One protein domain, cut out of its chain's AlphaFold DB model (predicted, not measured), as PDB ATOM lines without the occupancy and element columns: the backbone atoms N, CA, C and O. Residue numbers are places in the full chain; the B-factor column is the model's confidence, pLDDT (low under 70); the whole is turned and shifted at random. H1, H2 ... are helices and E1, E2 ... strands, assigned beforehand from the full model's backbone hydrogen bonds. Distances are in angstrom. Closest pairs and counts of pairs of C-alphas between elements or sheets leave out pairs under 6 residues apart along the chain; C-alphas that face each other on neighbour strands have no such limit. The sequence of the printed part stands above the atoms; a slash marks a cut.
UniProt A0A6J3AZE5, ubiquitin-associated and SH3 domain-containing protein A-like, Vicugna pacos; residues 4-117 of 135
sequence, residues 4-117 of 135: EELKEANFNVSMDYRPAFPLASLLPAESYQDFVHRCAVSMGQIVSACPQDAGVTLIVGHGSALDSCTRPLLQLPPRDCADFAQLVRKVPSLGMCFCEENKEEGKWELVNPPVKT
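AT A GLANCE: This is residues 4 to 117 of the 135 residues of the protein "ubiquitin-associated and SH3 domain-containing protein A-like" of Vicugna pacos (UniProt A0A6J3AZE5). What is the shape? There is little regular structure: one long helix, H2, runs along one side of a body made largely of loops, with short H3 packed on residues 36 to 40 of H2, H4 beyond H3, the hairpin of E1 and E2 apart from H2, and H1 far out at the end of the long link of residues 9 to 31. What makes it? The 114 printed residues have four named helices, then two antiparallel strands; the class is mixed, with 45 residues in named elements. It is compact, radius of gyration of the C-alphas 15.4 A, spanning 38 by 38 by 28 A.

HOW THE PARTS SIT: Do the helices meet? H1, residues 4 to 8, is apart from H2, residues 32 to 49. H3, residues 65 to 68, touches residues 36 to 40 of H2 alone; their closest C-alphas, Val 36 and Ser 68, are 5.6 A apart. H4, residues 81 to 88, is close to but not clearly touching H3, closest C-alphas Asp 67 and Phe 84 at 7.7 A. Do strands pair? E1, residues 98 to 102, and E2, residues 107 to 111, form an antiparallel hairpin; N 100 and O 109, 2.9 A apart, are within hydrogen-bond range. Are helix backbones paired? Every O i to N i+4 pair is within range in H1, H2 and H4; H3 is too short for one.

IN THESE COORDINATES: Where does H1 begin? C-alpha 4 is at (-42.921, -18.572, 21.846). How long is H2? It measures 25.8 A from first to last C-alpha. Where does E2 end? C-alpha 111 is at (-16.661, -21.594, 47.156).

THE WHOLE: Any cut or low confidence? The printed part has no cut, and no printed residue is under 70 in pLDDT. Which links are long? H1 to H2, H2 to H3 and H3 to H4 are.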
ATOM      1  N   GLU A   4     -42.535 -19.557  22.856       96.94
ATOM      2  CA  GLU A   4     -42.921 -18.572  21.846       96.94
ATOM      3  C   GLU A   4     -43.323 -17.249  22.505       96.94
ATOM      4  O   GLU A   4     -42.786 -16.209  22.134       96.94
ATOM      5  N   GLU A   5     -44.162 -17.293  23.547       97.81
ATOM      6  CA  GLU A   5     -44.563 -16.098  24.307       97.81
ATOM      7  C   GLU A   5     -43.347 -15.400  24.952       97.81
ATOM      8  O   GLU A   5     -43.270 -14.172  24.975       97.81
ATOM      9  N   LEU A   6     -42.358 -16.163  25.444       97.75
ATOM     10  CA  LEU A   6     -41.100 -15.601  25.961       97.75
ATOM     11  C   LEU A   6     -40.288 -14.915  24.860       97.75
ATOM     12  O   LEU A   6     -39.776 -13.813  25.057       97.75
ATOM     13  N   LYS A   7     -40.182 -15.545  23.690       97.00
ATOM     14  CA  LYS A   7     -39.460 -14.976  22.551       97.00
ATOM     15  C   LYS A   7     -40.130 -13.699  22.040       97.00
ATOM     16  O   LYS A   7     -39.437 -12.718  21.778       97.00
ATOM     17  N   GLU A   8     -41.458 -13.687  21.945       97.81
ATOM     18  CA  GLU A   8     -42.256 -12.504  21.588       97.81
ATOM     19  C   GLU A   8     -42.092 -11.368  22.605       97.81
ATOM     20  O   GLU A   8     -42.037 -10.197  22.231       97.81
ATOM     21  N   ALA A   9     -41.926 -11.703  23.888       97.88
ATOM     22  CA  ALA A   9     -41.611 -10.754  24.953       97.88
ATOM     23  C   ALA A   9     -40.120 -10.339  25.008       97.88
ATOM     24  O   ALA A   9     -39.690  -9.727  25.987       97.88
ATOM     25  N   ASN A  10     -39.335 -10.627  23.961       97.44
ATOM     26  CA  ASN A  10     -37.909 -10.305  23.824       97.44
ATOM     27  C   ASN A  10     -36.975 -11.003  24.830       97.44
ATOM     28  O   ASN A  10     -35.877 -10.510  25.105       97.44
ATOM     29  N   PHE A  11     -37.354 -12.173  25.350       97.94
ATOM     30  CA  PHE A  11     -36.410 -13.033  26.061       97.94
ATOM     31  C   PHE A  11     -35.606 -13.878  25.066       97.94
ATOM     32  O   PHE A  11     -36.165 -14.584  24.226       97.94
ATOM     33  N   ASN A  12     -34.275 -13.844  25.183       97.62
ATOM     34  CA  ASN A  12     -33.370 -14.659  24.368       97.62
ATOM     35  C   ASN A  12     -33.321 -16.112  24.876       97.62
ATOM     36  O   ASN A  12     -32.349 -16.532  25.506       97.62
ATOM     37  N   VAL A  13     -34.408 -16.856  24.666       96.88
ATOM     38  CA  VAL A  13     -34.543 -18.259  25.083       96.88
ATOM     39  C   VAL A  13     -34.068 -19.222  23.993       96.88
ATOM     40  O   VAL A  13     -34.223 -18.963  22.801       96.88
ATOM     41  N   SER A  14     -33.519 -20.367  24.403       95.44
ATOM     42  CA  SER A  14     -33.192 -21.455  23.478       95.44
ATOM     43  C   SER A  14     -34.449 -22.256  23.141       95.44
ATOM     44  O   SER A  14     -35.054 -22.858  24.026       95.44
ATOM     45  N   MET A  15     -34.821 -22.286  21.859       95.94
ATOM     46  CA  MET A  15     -35.961 -23.074  21.368       95.94
ATOM     47  C   MET A  15     -35.632 -24.569  21.239       95.94
ATOM     48  O   MET A  15     -36.538 -25.397  21.214       95.94
ATOM     49  N   ASP A  16     -34.344 -24.914  21.188       96.00
ATOM     50  CA  ASP A  16     -33.865 -26.288  21.005       96.00
ATOM     51  C   ASP A  16     -33.556 -26.990  22.338       96.00
ATOM     52  O   ASP A  16     -33.262 -28.190  22.368       96.00
ATOM     53  N   TYR A  17     -33.618 -26.259  23.459       94.69
ATOM     54  CA  TYR A  17     -33.370 -26.817  24.783       94.69
ATOM     55  C   TYR A  17     -34.438 -27.852  25.153       94.69
ATOM     56  O   TYR A  17     -35.635 -27.568  25.179       94.69
ATOM     57  N   ARG A  18     -33.985 -29.058  25.504       94.31
ATOM     58  CA  ARG A  18     -34.846 -30.134  26.002       94.31
ATOM     59  C   ARG A  18     -34.697 -30.242  27.521       94.31
ATOM     60  O   ARG A  18     -33.632 -30.658  27.983       94.31
ATOM     61  N   PRO A  19     -35.727 -29.878  28.306       95.38
ATOM     62  CA  PRO A  19     -35.638 -29.911  29.759       95.38
ATOM     63  C   PRO A  19     -35.538 -31.347  30.274       95.38
ATOM     64  O   PRO A  19     -36.170 -32.249  29.727       95.38
ATOM     65  N   ALA A  20     -34.791 -31.544  31.364       95.12
ATOM     66  CA  ALA A  20     -34.735 -32.831  32.067       95.12
ATOM     67  C   ALA A  20     -36.117 -33.267  32.578       95.12
ATOM     68  O   ALA A  20     -36.484 -34.434  32.495       95.12
ATOM     69  N   PHE A  21     -36.899 -32.296  33.057       94.12
ATOM     70  CA  PHE A  21     -38.294 -32.471  33.448       94.12
ATOM     71  C   PHE A  21     -39.175 -31.517  32.640       94.12
ATOM     72  O   PHE A  21     -39.122 -30.304  32.864       94.12
ATOM     73  N   PRO A  22     -39.992 -32.030  31.705       94.62
ATOM     74  CA  PRO A  22     -41.008 -31.233  31.034       94.62
ATOM     75  C   PRO A  22     -42.027 -30.672  32.031       94.62
ATOM     76  O   PRO A  22     -42.369 -31.327  33.015       94.62
ATOM     77  N   LEU A  23     -42.588 -29.495  31.738       93.31
ATOM     78  CA  LEU A  23     -43.602 -28.854  32.588       93.31
ATOM     79  C   LEU A  23     -44.797 -29.778  32.872       93.31
ATOM     80  O   LEU A  23     -45.263 -29.853  34.003       93.31
ATOM     81  N   ALA A  24     -45.258 -30.518  31.863       94.31
ATOM     82  CA  ALA A  24     -46.372 -31.458  31.993       94.31
ATOM     83  C   ALA A  24     -46.072 -32.658  32.914       94.31
ATOM     84  O   ALA A  24     -46.994 -33.351  33.330       94.31
ATOM     85  N   SER A  25     -44.798 -32.913  33.225       95.00
ATOM     86  CA  SER A  25     -44.364 -33.975  34.136       95.00
ATOM     87  C   SER A  25     -44.254 -33.504  35.590       95.00
ATOM     88  O   SER A  25     -44.009 -34.328  36.468       95.00
ATOM     89  N   LEU A  26     -44.419 -32.204  35.864       95.75
ATOM     90  CA  LEU A  26     -44.422 -31.680  37.229       95.75
ATOM     91  C   LEU A  26     -45.768 -31.968  37.901       95.75
ATOM     92  O   LEU A  26     -46.826 -31.593  37.398       95.75
ATOM     93  N   LEU A  27     -45.716 -32.617  39.064       95.75
ATOM     94  CA  LEU A  27     -46.899 -32.955  39.847       95.75
ATOM     95  C   LEU A  27     -47.203 -31.830  40.847       95.75
ATOM     96  O   LEU A  27     -46.349 -31.518  41.675       95.75
ATOM     97  N   PRO A  28     -48.424 -31.259  40.853       96.19
ATOM     98  CA  PRO A  28     -48.795 -30.227  41.825       96.19
ATOM     99  C   PRO A  28     -48.678 -30.669  43.292       96.19
ATOM    100  O   PRO A  28     -48.481 -29.835  44.169       96.19
ATOM    101  N   ALA A  29     -48.812 -31.971  43.553       96.31
ATOM    102  CA  ALA A  29     -48.725 -32.582  44.877       96.31
ATOM    103  C   ALA A  29     -47.504 -33.515  44.998       96.31
ATOM    104  O   ALA A  29     -47.605 -34.591  45.586       96.31
ATOM    105  N   GLU A  30     -46.369 -33.141  44.396       97.69
ATOM    106  CA  GLU A  30     -45.117 -33.883  44.582       97.69
ATOM    107  C   GLU A  30     -44.686 -33.900  46.057       97.69
ATOM    108  O   GLU A  30     -44.879 -32.928  46.796       97.69
ATOM    109  N   SER A  31     -44.094 -35.011  46.503       98.25
ATOM    110  CA  SER A  31     -43.501 -35.064  47.836       98.25
ATOM    111  C   SER A  31     -42.184 -34.279  47.874       98.25
ATOM    112  O   SER A  31     -41.558 -34.019  46.847       98.25
ATOM    113  N   TYR A  32     -41.700 -33.941  49.074       98.31
ATOM    114  CA  TYR A  32     -40.375 -33.326  49.219       98.31
ATOM    115  C   TYR A  32     -39.251 -34.214  48.651       98.31
ATOM    116  O   TYR A  32     -38.294 -33.693  48.084       98.31
ATOM    117  N   GLN A  33     -39.381 -35.542  48.759       98.12
ATOM    118  CA  GLN A  33     -38.399 -36.477  48.205       98.12
ATOM    119  C   GLN A  33     -38.406 -36.460  46.674       98.12
ATOM    120  O   GLN A  33     -37.342 -36.397  46.062       98.12
ATOM    121  N   ASP A  34     -39.590 -36.425  46.059       98.12
ATOM    122  CA  ASP A  34     -39.716 -36.306  44.602       98.12
ATOM    123  C   ASP A  34     -39.146 -34.969  44.110       98.12
ATOM    124  O   ASP A  34     -38.388 -34.940  43.138       98.12
ATOM    125  N   PHE A  35     -39.419 -33.881  44.842       98.50
ATOM    126  CA  PHE A  35     -38.885 -32.545  44.575       98.50
ATOM    127  C   PHE A  35     -37.346 -32.523  44.556       98.50
ATOM    128  O   PHE A  35     -36.739 -32.083  43.574       98.50
ATOM    129  N   VAL A  36     -36.685 -33.008  45.617       98.31
ATOM    130  CA  VAL A  36     -35.209 -33.017  45.663       98.31
ATOM    131  C   VAL A  36     -34.620 -33.991  44.645       98.31
ATOM    132  O   VAL A  36     -33.569 -33.706  44.067       98.31
ATOM    133  N   HIS A  37     -35.310 -35.099  44.364       97.75
ATOM    134  CA  HIS A  37     -34.891 -36.065  43.355       97.75
ATOM    135  C   HIS A  37     -34.892 -35.454  41.948       97.75
ATOM    136  O   HIS A  37     -33.875 -35.523  41.251       97.75
ATOM    137  N   ARG A  38     -35.977 -34.785  41.533       97.69
ATOM    138  CA  ARG A  38     -36.015 -34.137  40.211       97.69
ATOM    139  C   ARG A  38     -35.003 -32.998  40.083       97.69
ATOM    140  O   ARG A  38     -34.476 -32.780  38.991       97.69
ATOM    141  N   CYS A  39     -34.688 -32.293  41.176       98.19
ATOM    142  CA  CYS A  39     -33.596 -31.316  41.199       98.19
ATOM    143  C   CYS A  39     -32.241 -31.991  40.947       98.19
ATOM    144  O   CYS A  39     -31.494 -31.528  40.087       98.19
ATOM    145  N   ALA A  40     -31.952 -33.107  41.623       98.06
ATOM    146  CA  ALA A  40     -30.714 -33.862  41.431       98.06
ATOM    147  C   ALA A  40     -30.554 -34.371  39.992       98.06
ATOM    148  O   ALA A  40     -29.509 -34.166  39.376       98.06
ATOM    149  N   VAL A  41     -31.608 -34.967  39.426       97.81
ATOM    150  CA  VAL A  41     -31.608 -35.446  38.034       97.81
ATOM    151  C   VAL A  41     -31.415 -34.286  37.050       97.81
ATOM    152  O   VAL A  41     -30.601 -34.388  36.134       97.81
ATOM    153  N   SER A  42     -32.099 -33.155  37.265       97.69
ATOM    154  CA  SER A  42     -31.940 -31.965  36.415       97.69
ATOM    155  C   SER A  42     -30.508 -31.439  36.437       97.69
ATOM    156  O   SER A  42     -29.951 -31.134  35.385       97.69
ATOM    157  N   MET A  43     -29.888 -31.374  37.617       97.56
ATOM    158  CA  MET A  43     -28.505 -30.918  37.757       97.56
ATOM    159  C   MET A  43     -27.503 -31.882  37.124       97.56
ATOM    160  O   MET A  43     -26.581 -31.423  36.454       97.56
ATOM    161  N   GLY A  44     -27.715 -33.195  37.245       95.69
ATOM    162  CA  GLY A  44     -26.902 -34.190  36.541       95.69
ATOM    163  C   GLY A  44     -26.968 -34.033  35.017       95.69
ATOM    164  O   GLY A  44     -25.942 -34.092  34.337       95.69
ATOM    165  N   GLN A  45     -28.154 -33.750  34.467       96.44
ATOM    166  CA  GLN A  45     -28.298 -33.466  33.037       96.44
ATOM    167  C   GLN A  45     -27.638 -32.135  32.643       96.44
ATOM    168  O   GLN A  45     -26.986 -32.071  31.607       96.44
ATOM    169  N   ILE A  46     -27.776 -31.079  33.451       95.38
ATOM    170  CA  ILE A  46     -27.154 -29.774  33.172       95.38
ATOM    171  C   ILE A  46     -25.630 -29.901  33.131       95.38
ATOM    172  O   ILE A  46     -25.016 -29.488  32.152       95.38
ATOM    173  N   VAL A  47     -25.026 -30.515  34.153       93.38
ATOM    174  CA  VAL A  47     -23.567 -30.679  34.230       93.38
ATOM    175  C   VAL A  47     -23.039 -31.546  33.089       93.38
ATOM    176  O   VAL A  47     -22.008 -31.220  32.515       93.38
ATOM    177  N   SER A  48     -23.755 -32.607  32.707       92.31
ATOM    178  CA  SER A  48     -23.326 -33.474  31.599       92.31
ATOM    179  C   SER A  48     -23.528 -32.864  30.206       92.31
ATOM    180  O   SER A  48     -22.823 -33.243  29.274       92.31
ATOM    181  N   ALA A  49     -24.470 -31.929  30.045       91.56
ATOM    182  CA  ALA A  49     -24.716 -31.241  28.777       91.56
ATOM    183  C   ALA A  49     -23.773 -30.051  28.536       91.56
ATOM    184  O   ALA A  49     -23.590 -29.639  27.389       91.56
ATOM    185  N   CYS A  50     -23.199 -29.473  29.593       85.50
ATOM    186  CA  CYS A  50     -22.284 -28.343  29.485       85.50
ATOM    187  C   CYS A  50     -20.874 -28.803  29.055       85.50
ATOM    188  O   CYS A  50     -20.304 -29.696  29.681       85.50
ATOM    189  N   PRO A  51     -20.272 -28.181  28.023       80.56
ATOM    190  CA  PRO A  51     -18.874 -28.417  27.668       80.56
ATOM    191  C   PRO A  51     -17.914 -28.129  28.834       80.56
ATOM    192  O   PRO A  51     -18.130 -27.198  29.609       80.56
ATOM    193  N   GLN A  52     -16.812 -28.880  28.929       72.12
ATOM    194  CA  GLN A  52     -15.806 -28.721  29.997       72.12
ATOM    195  C   GLN A  52     -15.072 -27.362  29.983       72.12
ATOM    196  O   GLN A  52     -14.391 -27.012  30.955       72.12
ATOM    197  N   ASP A  53     -15.184 -26.617  28.885       76.25
ATOM    198  CA  ASP A  53     -14.625 -25.284  28.652       76.25
ATOM    199  C   ASP A  53     -15.684 -24.165  28.703       76.25
ATOM    200  O   ASP A  53     -15.352 -22.999  28.497       76.25
ATOM    201  N   ALA A  54     -16.941 -24.480  29.042       78.94
ATOM    202  CA  ALA A  54     -18.035 -23.507  29.092       78.94
ATOM    203  C   ALA A  54     -17.898 -22.461  30.219       78.94
ATOM    204  O   ALA A  54     -18.646 -21.482  30.255       78.94
ATOM    205  N   GLY A  55     -16.947 -22.648  31.140       91.38
ATOM    206  CA  GLY A  55     -16.738 -21.763  32.280       91.38
ATOM    207  C   GLY A  55     -17.822 -21.944  33.342       91.38
ATOM    208  O   GLY A  55     -17.989 -23.035  33.879       91.38
ATOM    209  N   VAL A  56     -18.534 -20.866  33.678       94.88
ATOM    210  CA  VAL A  56     -19.534 -20.855  34.757       94.88
ATOM    211  C   VAL A  56     -20.949 -20.985  34.194       94.88
ATOM    212  O   VAL A  56     -21.426 -20.096  33.488       94.88
ATOM    213  N   THR A  57     -21.662 -22.041  34.590       95.75
ATOM    214  CA  THR A  57     -23.095 -22.207  34.307       95.75
ATOM    215  C   THR A  57     -23.936 -21.531  35.389       95.75
ATOM    216  O   THR A  57     -23.878 -21.900  36.561       95.75
ATOM    217  N   LEU A  58     -24.756 -20.554  35.000       97.06
ATOM    218  CA  LEU A  58     -25.654 -19.850  35.916       97.06
ATOM    219  C   LEU A  58     -27.014 -20.555  36.017       97.06
ATOM    220  O   LEU A  58     -27.726 -20.684  35.024       97.06
ATOM    221  N   ILE A  59     -27.409 -20.927  37.237       97.75
ATOM    222  CA  ILE A  59     -28.737 -21.479  37.530       97.75
ATOM    223  C   ILE A  59     -29.599 -20.397  38.183       97.75
ATOM    224  O   ILE A  59     -29.432 -20.080  39.360       97.75
ATOM    225  N   VAL A  60     -30.536 -19.830  37.421       98.19
ATOM    226  CA  VAL A  60     -31.518 -18.865  37.938       98.19
ATOM    227  C   VAL A  60     -32.802 -19.608  38.297       98.19
ATOM    228  O   VAL A  60     -33.461 -20.176  37.431       98.19
ATOM    229  N   GLY A  61     -33.164 -19.600  39.578       96.62
ATOM    230  CA  GLY A  61     -34.340 -20.297  40.090       96.62
ATOM    231  C   GLY A  61     -34.852 -19.694  41.395       96.62
ATOM    232  O   GLY A  61     -34.812 -18.483  41.599       96.62
ATOM    233  N   HIS A  62     -35.343 -20.546  42.289       97.75
ATOM    234  CA  HIS A  62     -35.884 -20.143  43.588       97.75
ATOM    235  C   HIS A  62     -34.846 -20.291  44.707       97.75
ATOM    236  O   HIS A  62     -33.856 -21.000  44.548       97.75
ATOM    237  N   GLY A  63     -35.112 -19.704  45.881       97.31
ATOM    238  CA  GLY A  63     -34.239 -19.859  47.054       97.31
ATOM    239  C   GLY A  63     -34.004 -21.322  47.459       97.31
ATOM    240  O   GLY A  63     -32.940 -21.658  47.964       97.31
ATOM    241  N   SER A  64     -34.960 -22.207  47.167       97.88
ATOM    242  CA  SER A  64     -34.835 -23.659  47.331       97.88
ATOM    243  C   SER A  64     -33.721 -24.285  46.497       97.88
ATOM    244  O   SER A  64     -33.063 -25.207  46.976       97.88
ATOM    245  N   ALA A  65     -33.478 -23.769  45.290       98.00
ATOM    246  CA  ALA A  65     -32.479 -24.307  44.373       98.00
ATOM    247  C   ALA A  65     -31.053 -24.170  44.923       98.00
ATOM    248  O   ALA A  65     -30.216 -25.017  44.632       98.00
ATOM    249  N   LEU A  66     -30.779 -23.169  45.770       98.00
ATOM    250  CA  LEU A  66     -29.460 -23.016  46.395       98.00
ATOM    251  C   LEU A  66     -29.066 -24.245  47.223       98.00
ATOM    252  O   LEU A  66     -27.879 -24.518  47.351       98.00
ATOM    253  N   ASP A  67     -30.036 -24.983  47.771       98.38
ATOM    254  CA  ASP A  67     -29.791 -26.235  48.493       98.38
ATOM    255  C   ASP A  67     -30.088 -27.454  47.602       98.38
ATOM    256  O   ASP A  67     -29.217 -28.299  47.396       98.38
ATOM    257  N   SER A  68     -31.277 -27.528  46.992       98.19
ATOM    258  CA  SER A  68     -31.704 -28.726  46.255       98.19
ATOM    259  C   SER A  68     -30.926 -28.981  44.960       98.19
ATOM    260  O   SER A  68     -30.858 -30.128  44.522       98.19
ATOM    261  N   CYS A  69     -30.317 -27.956  44.354       98.12
ATOM    262  CA  CYS A  69     -29.484 -28.107  43.159       98.12
ATOM    263  C   CYS A  69     -27.983 -28.231  43.467       98.12
ATOM    264  O   CYS A  69     -27.239 -28.704  42.614       98.12
ATOM    265  N   THR A  70     -27.514 -27.848  44.658       98.12
ATOM    266  CA  THR A  70     -26.078 -27.924  44.994       98.12
ATOM    267  C   THR A  70     -25.723 -29.159  45.799       98.12
ATOM    268  O   THR A  70     -24.698 -29.779  45.531       98.12
ATOM    269  N   ARG A  71     -26.574 -29.591  46.738       98.25
ATOM    270  CA  ARG A  71     -26.320 -30.804  47.531       98.25
ATOM    271  C   ARG A  71     -26.045 -32.049  46.678       98.25
ATOM    272  O   ARG A  71     -25.121 -32.773  47.043       98.25
ATOM    273  N   PRO A  72     -26.745 -32.287  45.546       97.56
ATOM    274  CA  PRO A  72     -26.421 -33.397  44.654       97.56
ATOM    275  C   PRO A  72     -25.007 -33.311  44.066       97.56
ATOM    276  O   PRO A  72     -24.322 -34.327  44.012       97.56
ATOM    277  N   LEU A  73     -24.546 -32.110  43.686       96.75
ATOM    278  CA  LEU A  73     -23.185 -31.896  43.174       96.75
ATOM    279  C   LEU A  73     -22.140 -32.210  44.248       96.75
ATOM    280  O   LEU A  73     -21.172 -32.920  43.998       96.75
ATOM    281  N   LEU A  74     -22.397 -31.741  45.471       97.69
ATOM    282  CA  LEU A  74     -21.554 -31.958  46.650       97.69
ATOM    283  C   LEU A  74     -21.633 -33.397  47.197       97.69
ATOM    284  O   LEU A  74     -21.030 -33.688  48.229       97.69
ATOM    285  N   GLN A  75     -22.414 -34.281  46.562       96.50
ATOM    286  CA  GLN A  75     -22.668 -35.656  47.006       96.50
ATOM    287  C   GLN A  75     -23.196 -35.740  48.451       96.50
ATOM    288  O   GLN A  75     -22.906 -36.678  49.196       96.50
ATOM    289  N   LEU A  76     -23.995 -34.751  48.860       97.88
ATOM    290  CA  LEU A  76     -24.596 -34.689  50.187       97.88
ATOM    291  C   LEU A  76     -26.044 -35.201  50.160       97.88
ATOM    292  O   LEU A  76     -26.792 -34.877  49.235       97.88
ATOM    293  N   PRO A  77     -26.499 -35.923  51.203       97.94
ATOM    294  CA  PRO A  77     -27.892 -36.355  51.291       97.94
ATOM    295  C   PRO A  77     -28.826 -35.141  51.415       97.94
ATOM    296  O   PRO A  77     -28.408 -34.122  51.982       97.94
ATOM    297  N   PRO A  78     -30.086 -35.218  50.947       98.00
ATOM    298  CA  PRO A  78     -31.075 -34.170  51.183       98.00
ATOM    299  C   PRO A  78     -31.206 -33.840  52.672       98.00
ATOM    300  O   PRO A  78     -31.047 -34.710  53.531       98.00
ATOM    301  N   ARG A  79     -31.497 -32.577  52.988       98.19
ATOM    302  CA  ARG A  79     -31.836 -32.182  54.363       98.19
ATOM    303  C   ARG A  79     -33.189 -32.753  54.763       98.19
ATOM    304  O   ARG A  79     -33.998 -33.074  53.893       98.19
ATOM    305  N   ASP A  80     -33.465 -32.777  56.062       98.06
ATOM    306  CA  ASP A  80     -34.842 -32.877  56.538       98.06
ATOM    307  C   ASP A  80     -35.687 -31.721  55.964       98.06
ATOM    308  O   ASP A  80     -35.193 -30.605  55.775       98.06
ATOM    309  N   CYS A  81     -36.958 -31.992  55.668       97.94
ATOM    310  CA  CYS A  81     -37.870 -31.025  55.059       97.94
ATOM    311  C   CYS A  81     -38.048 -29.757  55.917       97.94
ATOM    312  O   CYS A  81     -38.088 -28.644  55.384       97.94
ATOM    313  N   ALA A  82     -38.111 -29.894  57.245       97.88
ATOM    314  CA  ALA A  82     -38.258 -28.761  58.152       97.88
ATOM    315  C   ALA A  82     -36.998 -27.881  58.155       97.88
ATOM    316  O   ALA A  82     -37.101 -26.656  58.030       97.88
ATOM    317  N   ASP A  83     -35.815 -28.493  58.221       97.94
ATOM    318  CA  ASP A  83     -34.532 -27.781  58.176       97.94
ATOM    319  C   ASP A  83     -34.325 -27.077  56.833       97.94
ATOM    320  O   ASP A  83     -33.895 -25.919  56.783       97.94
ATOM    321  N   PHE A  84     -34.683 -27.755  55.741       98.19
ATOM    322  CA  PHE A  84     -34.700 -27.180  54.403       98.19
ATOM    323  C   PHE A  84     -35.590 -25.933  54.347       98.19
ATOM    324  O   PHE A  84     -35.136 -24.865  53.930       98.19
ATOM    325  N   ALA A  85     -36.828 -26.019  54.840       97.69
ATOM    326  CA  ALA A  85     -37.749 -24.886  54.845       97.69
ATOM    327  C   ALA A  85     -37.213 -23.697  55.666       97.69
ATOM    328  O   ALA A  85     -37.344 -22.546  55.243       97.69
ATOM    329  N   GLN A  86     -36.577 -23.947  56.816       97.75
ATOM    330  CA  GLN A  86     -35.971 -22.884  57.631       97.75
ATOM    331  C   GLN A  86     -34.769 -22.220  56.953       97.75
ATOM    332  O   GLN A  86     -34.543 -21.022  57.142       97.75
ATOM    333  N   LEU A  87     -34.003 -22.975  56.167       96.38
ATOM    334  CA  LEU A  87     -32.877 -22.448  55.401       96.38
ATOM    335  C   LEU A  87     -33.366 -21.558  54.255       96.38
ATOM    336  O   LEU A  87     -32.942 -20.407  54.147       96.38
ATOM    337  N   VAL A  88     -34.298 -22.055  53.440       96.00
ATOM    338  CA  VAL A  88     -34.765 -21.368  52.223       96.00
ATOM    339  C   VAL A  88     -35.404 -20.014  52.530       96.00
ATOM    340  O   VAL A  88     -35.220 -19.057  51.781       96.00
ATOM    341  N   ARG A  89     -36.092 -19.887  53.672       96.19
ATOM    342  CA  ARG A  89     -36.719 -18.625  54.109       96.19
ATOM    343  C   ARG A  89     -35.725 -17.499  54.400       96.19
ATOM    344  O   ARG A  89     -36.144 -16.352  54.523       96.19
ATOM    345  N   LYS A  90     -34.432 -17.809  54.528       96.94
ATOM    346  CA  LYS A  90     -33.365 -16.831  54.786       96.94
ATOM    347  C   LYS A  90     -32.689 -16.335  53.508       96.94
ATOM    348  O   LYS A  90     -31.833 -15.460  53.593       96.94
ATOM    349  N   VAL A  91     -33.034 -16.889  52.342       97.19
ATOM    350  CA  VAL A  91     -32.400 -16.535  51.068       97.19
ATOM    351  C   VAL A  91     -32.995 -15.221  50.538       97.19
ATOM    352  O   VAL A  91     -34.194 -15.181  50.252       97.19
ATOM    353  N   PRO A  92     -32.200 -14.143  50.392       97.31
ATOM    354  CA  PRO A  92     -32.675 -12.891  49.811       97.31
ATOM    355  C   PRO A  92     -32.779 -12.987  48.281       97.31
ATOM    356  O   PRO A  92     -32.243 -13.904  47.654       97.31
ATOM    357  N   SER A  93     -33.418 -11.996  47.655       97.12
ATOM    358  CA  SER A  93     -33.340 -11.813  46.201       97.12
ATOM    359  C   SER A  93     -31.882 -11.702  45.750       97.12
ATOM    360  O   SER A  93     -31.085 -11.024  46.396       97.12
ATOM    361  N   LEU A  94     -31.544 -12.375  44.645       97.62
ATOM    362  CA  LEU A  94     -30.166 -12.514  44.153       97.62
ATOM    363  C   LEU A  94     -29.194 -13.132  45.178       97.62
ATOM    364  O   LEU A  94     -27.985 -12.956  45.059       97.62
ATOM    365  N   GLY A  95     -29.698 -13.867  46.178       97.06
ATOM    366  CA  GLY A  95     -28.866 -14.742  46.997       97.06
ATOM    367  C   GLY A  95     -28.215 -15.814  46.123       97.06
ATOM    368  O   GLY A  95     -28.883 -16.419  45.287       97.06
ATOM    369  N   MET A  96     -26.915 -16.036  46.303       97.50
ATOM    370  CA  MET A  96     -26.120 -16.933  45.463       97.50
ATOM    371  C   MET A  96     -25.322 -17.916  46.313       97.50
ATOM    372  O   MET A  96     -24.777 -17.558  47.356       97.50
ATOM    373  N   CYS A  97     -25.209 -19.141  45.816       96.12
ATOM    374  CA  CYS A  97     -24.174 -20.099  46.180       96.12
ATOM    375  C   CYS A  97     -23.348 -20.402  44.926       96.12
ATOM    376  O   CYS A  97     -23.873 -20.325  43.813       96.12
ATOM    377  N   PHE A  98     -22.077 -20.749  45.096       98.12
ATOM    378  CA  PHE A  98     -21.190 -21.047  43.979       98.12
ATOM    379  C   PHE A  98     -20.489 -22.379  44.238       98.12
ATOM    380  O   PHE A  98     -19.899 -22.570  45.300       98.12
ATOM    381  N   CYS A  99     -20.636 -23.311  43.296       97.31
ATOM    382  CA  CYS A  99     -19.997 -24.619  43.333       97.31
ATOM    383  C   CYS A  99     -18.923 -24.676  42.250       97.31
ATOM    384  O   CYS A  99     -19.206 -24.330  41.102       97.31
ATOM    385  N   GLU A 100     -17.735 -25.147  42.606       95.88
ATOM    386  CA  GLU A 100     -16.622 -25.335  41.679       95.88
ATOM    387  C   GLU A 100     -16.188 -26.803  41.686       95.88
ATOM    388  O   GLU A 100     -16.140 -27.435  42.742       95.88
ATOM    389  N   GLU A 101     -15.934 -27.359  40.500       94.25
ATOM    390  CA  GLU A 101     -15.438 -28.724  40.345       94.25
ATOM    391  C   GLU A 101     -13.910 -28.732  40.383       94.25
ATOM    392  O   GLU A 101     -13.244 -28.155  39.518       94.25
ATOM    393  N   ASN A 102     -13.343 -29.449  41.348       91.75
ATOM    394  CA  ASN A 102     -11.943 -29.827  41.317       91.75
ATOM    395  C   ASN A 102     -11.751 -30.909  40.243       91.75
ATOM    396  O   ASN A 102     -12.124 -32.067  40.440       91.75
ATOM    397  N   LYS A 103     -11.141 -30.532  39.115       86.94
ATOM    398  CA  LYS A 103     -10.923 -31.421  37.961       86.94
ATOM    399  C   LYS A 103      -9.983 -32.595  38.246       86.94
ATOM    400  O   LYS A 103     -10.058 -33.596  37.541       86.94
ATOM    401  N   GLU A 104      -9.104 -32.486  39.241       90.12
ATOM    402  CA  GLU A 104      -8.186 -33.570  39.609       90.12
ATOM    403  C   GLU A 104      -8.904 -34.651  40.423       90.12
ATOM    404  O   GLU A 104      -8.680 -35.842  40.213       90.12
ATOM    405  N   GLU A 105      -9.801 -34.241  41.323       90.56
ATOM    406  CA  GLU A 105     -10.539 -35.158  42.200       90.56
ATOM    407  C   GLU A 105     -11.927 -35.550  41.670       90.56
ATOM    408  O   GLU A 105     -12.533 -36.490  42.188       90.56
ATOM    409  N   GLY A 106     -12.455 -34.827  40.678       88.62
ATOM    410  CA  GLY A 106     -13.829 -34.982  40.190       88.62
ATOM    411  C   GLY A 106     -14.881 -34.658  41.256       88.62
ATOM    412  O   GLY A 106     -15.954 -35.265  41.278       88.62
ATOM    413  N   LYS A 107     -14.557 -33.758  42.193       94.44
ATOM    414  CA  LYS A 107     -15.425 -33.383  43.318       94.44
ATOM    415  C   LYS A 107     -15.841 -31.929  43.226       94.44
ATOM    416  O   LYS A 107     -15.044 -31.073  42.859       94.44
ATOM    417  N   TRP A 108     -17.076 -31.661  43.629       96.75
ATOM    418  CA  TRP A 108     -17.607 -30.311  43.729       96.75
ATOM    419  C   TRP A 108     -17.467 -29.780  45.147       96.75
ATOM    420  O   TRP A 108     -17.736 -30.494  46.116       96.75
ATOM    421  N   GLU A 109     -17.130 -28.503  45.259       97.25
ATOM    422  CA  GLU A 109     -16.997 -27.804  46.533       97.25
ATOM    423  C   GLU A 109     -17.756 -26.480  46.507       97.25
ATOM    424  O   GLU A 109     -17.916 -25.857  45.459       97.25
ATOM    425  N   LEU A 110     -18.236 -26.041  47.673       97.19
ATOM    426  CA  LEU A 110     -18.778 -24.693  47.827       97.19
ATOM    427  C   LEU A 110     -17.636 -23.699  48.002       97.19
ATOM    428  O   LEU A 110     -16.839 -23.808  48.932       97.19
ATOM    429  N   VAL A 111     -17.631 -22.686  47.152       97.69
ATOM    430  CA  VAL A 111     -16.661 -21.594  47.156       97.69
ATOM    431  C   VAL A 111     -17.381 -20.252  47.284       97.69
ATOM    432  O   VAL A 111     -18.606 -20.152  47.163       97.69
ATOM    433  N   ASN A 112     -16.622 -19.191  47.565       97.56
ATOM    434  CA  ASN A 112     -17.190 -17.849  47.627       97.56
ATOM    435  C   ASN A 112     -17.703 -17.431  46.239       97.56
ATOM    436  O   ASN A 112     -16.948 -17.535  45.271       97.56
ATOM    437  N   PRO A 113     -18.941 -16.910  46.122       97.69
ATOM    438  CA  PRO A 113     -19.411 -16.344  44.868       97.69
ATOM    439  C   PRO A 113     -18.473 -15.234  44.364       97.69
ATOM    440  O   PRO A 113     -17.962 -14.451  45.170       97.69
ATOM    441  N   PRO A 114     -18.284 -15.096  43.039       96.56
ATOM    442  CA  PRO A 114     -17.373 -14.103  42.459       96.56
ATOM    443  C   PRO A 114     -17.885 -12.655  42.578       96.56
ATOM    444  O   PRO A 114     -17.215 -11.716  42.150       96.56
ATOM    445  N   VAL A 115     -19.077 -12.454  43.150       97.00
ATOM    446  CA  VAL A 115     -19.721 -11.153  43.350       97.00
ATOM    447  C   VAL A 115     -20.201 -10.998  44.792       97.00
ATOM    448  O   VAL A 115     -20.460 -11.972  45.496       97.00
ATOM    449  N   LYS A 116     -20.323  -9.746  45.238       97.56
ATOM    450  CA  LYS A 116     -20.805  -9.418  46.584       97.56
ATOM    451  C   LYS A 116     -22.324  -9.534  46.679       97.56
ATOM    452  O   LYS A 116     -23.037  -9.469  45.681       97.56
ATOM    453  N   THR A 117     -22.812  -9.645  47.909       97.19
ATOM    454  CA  THR A 117     -24.240  -9.582  48.209       97.19
ATOM    455  C   THR A 117     -24.822  -8.203  47.892       97.19
ATOM    456  O   THR A 117     -24.141  -7.179  47.980       97.19
TER     457      THR A 117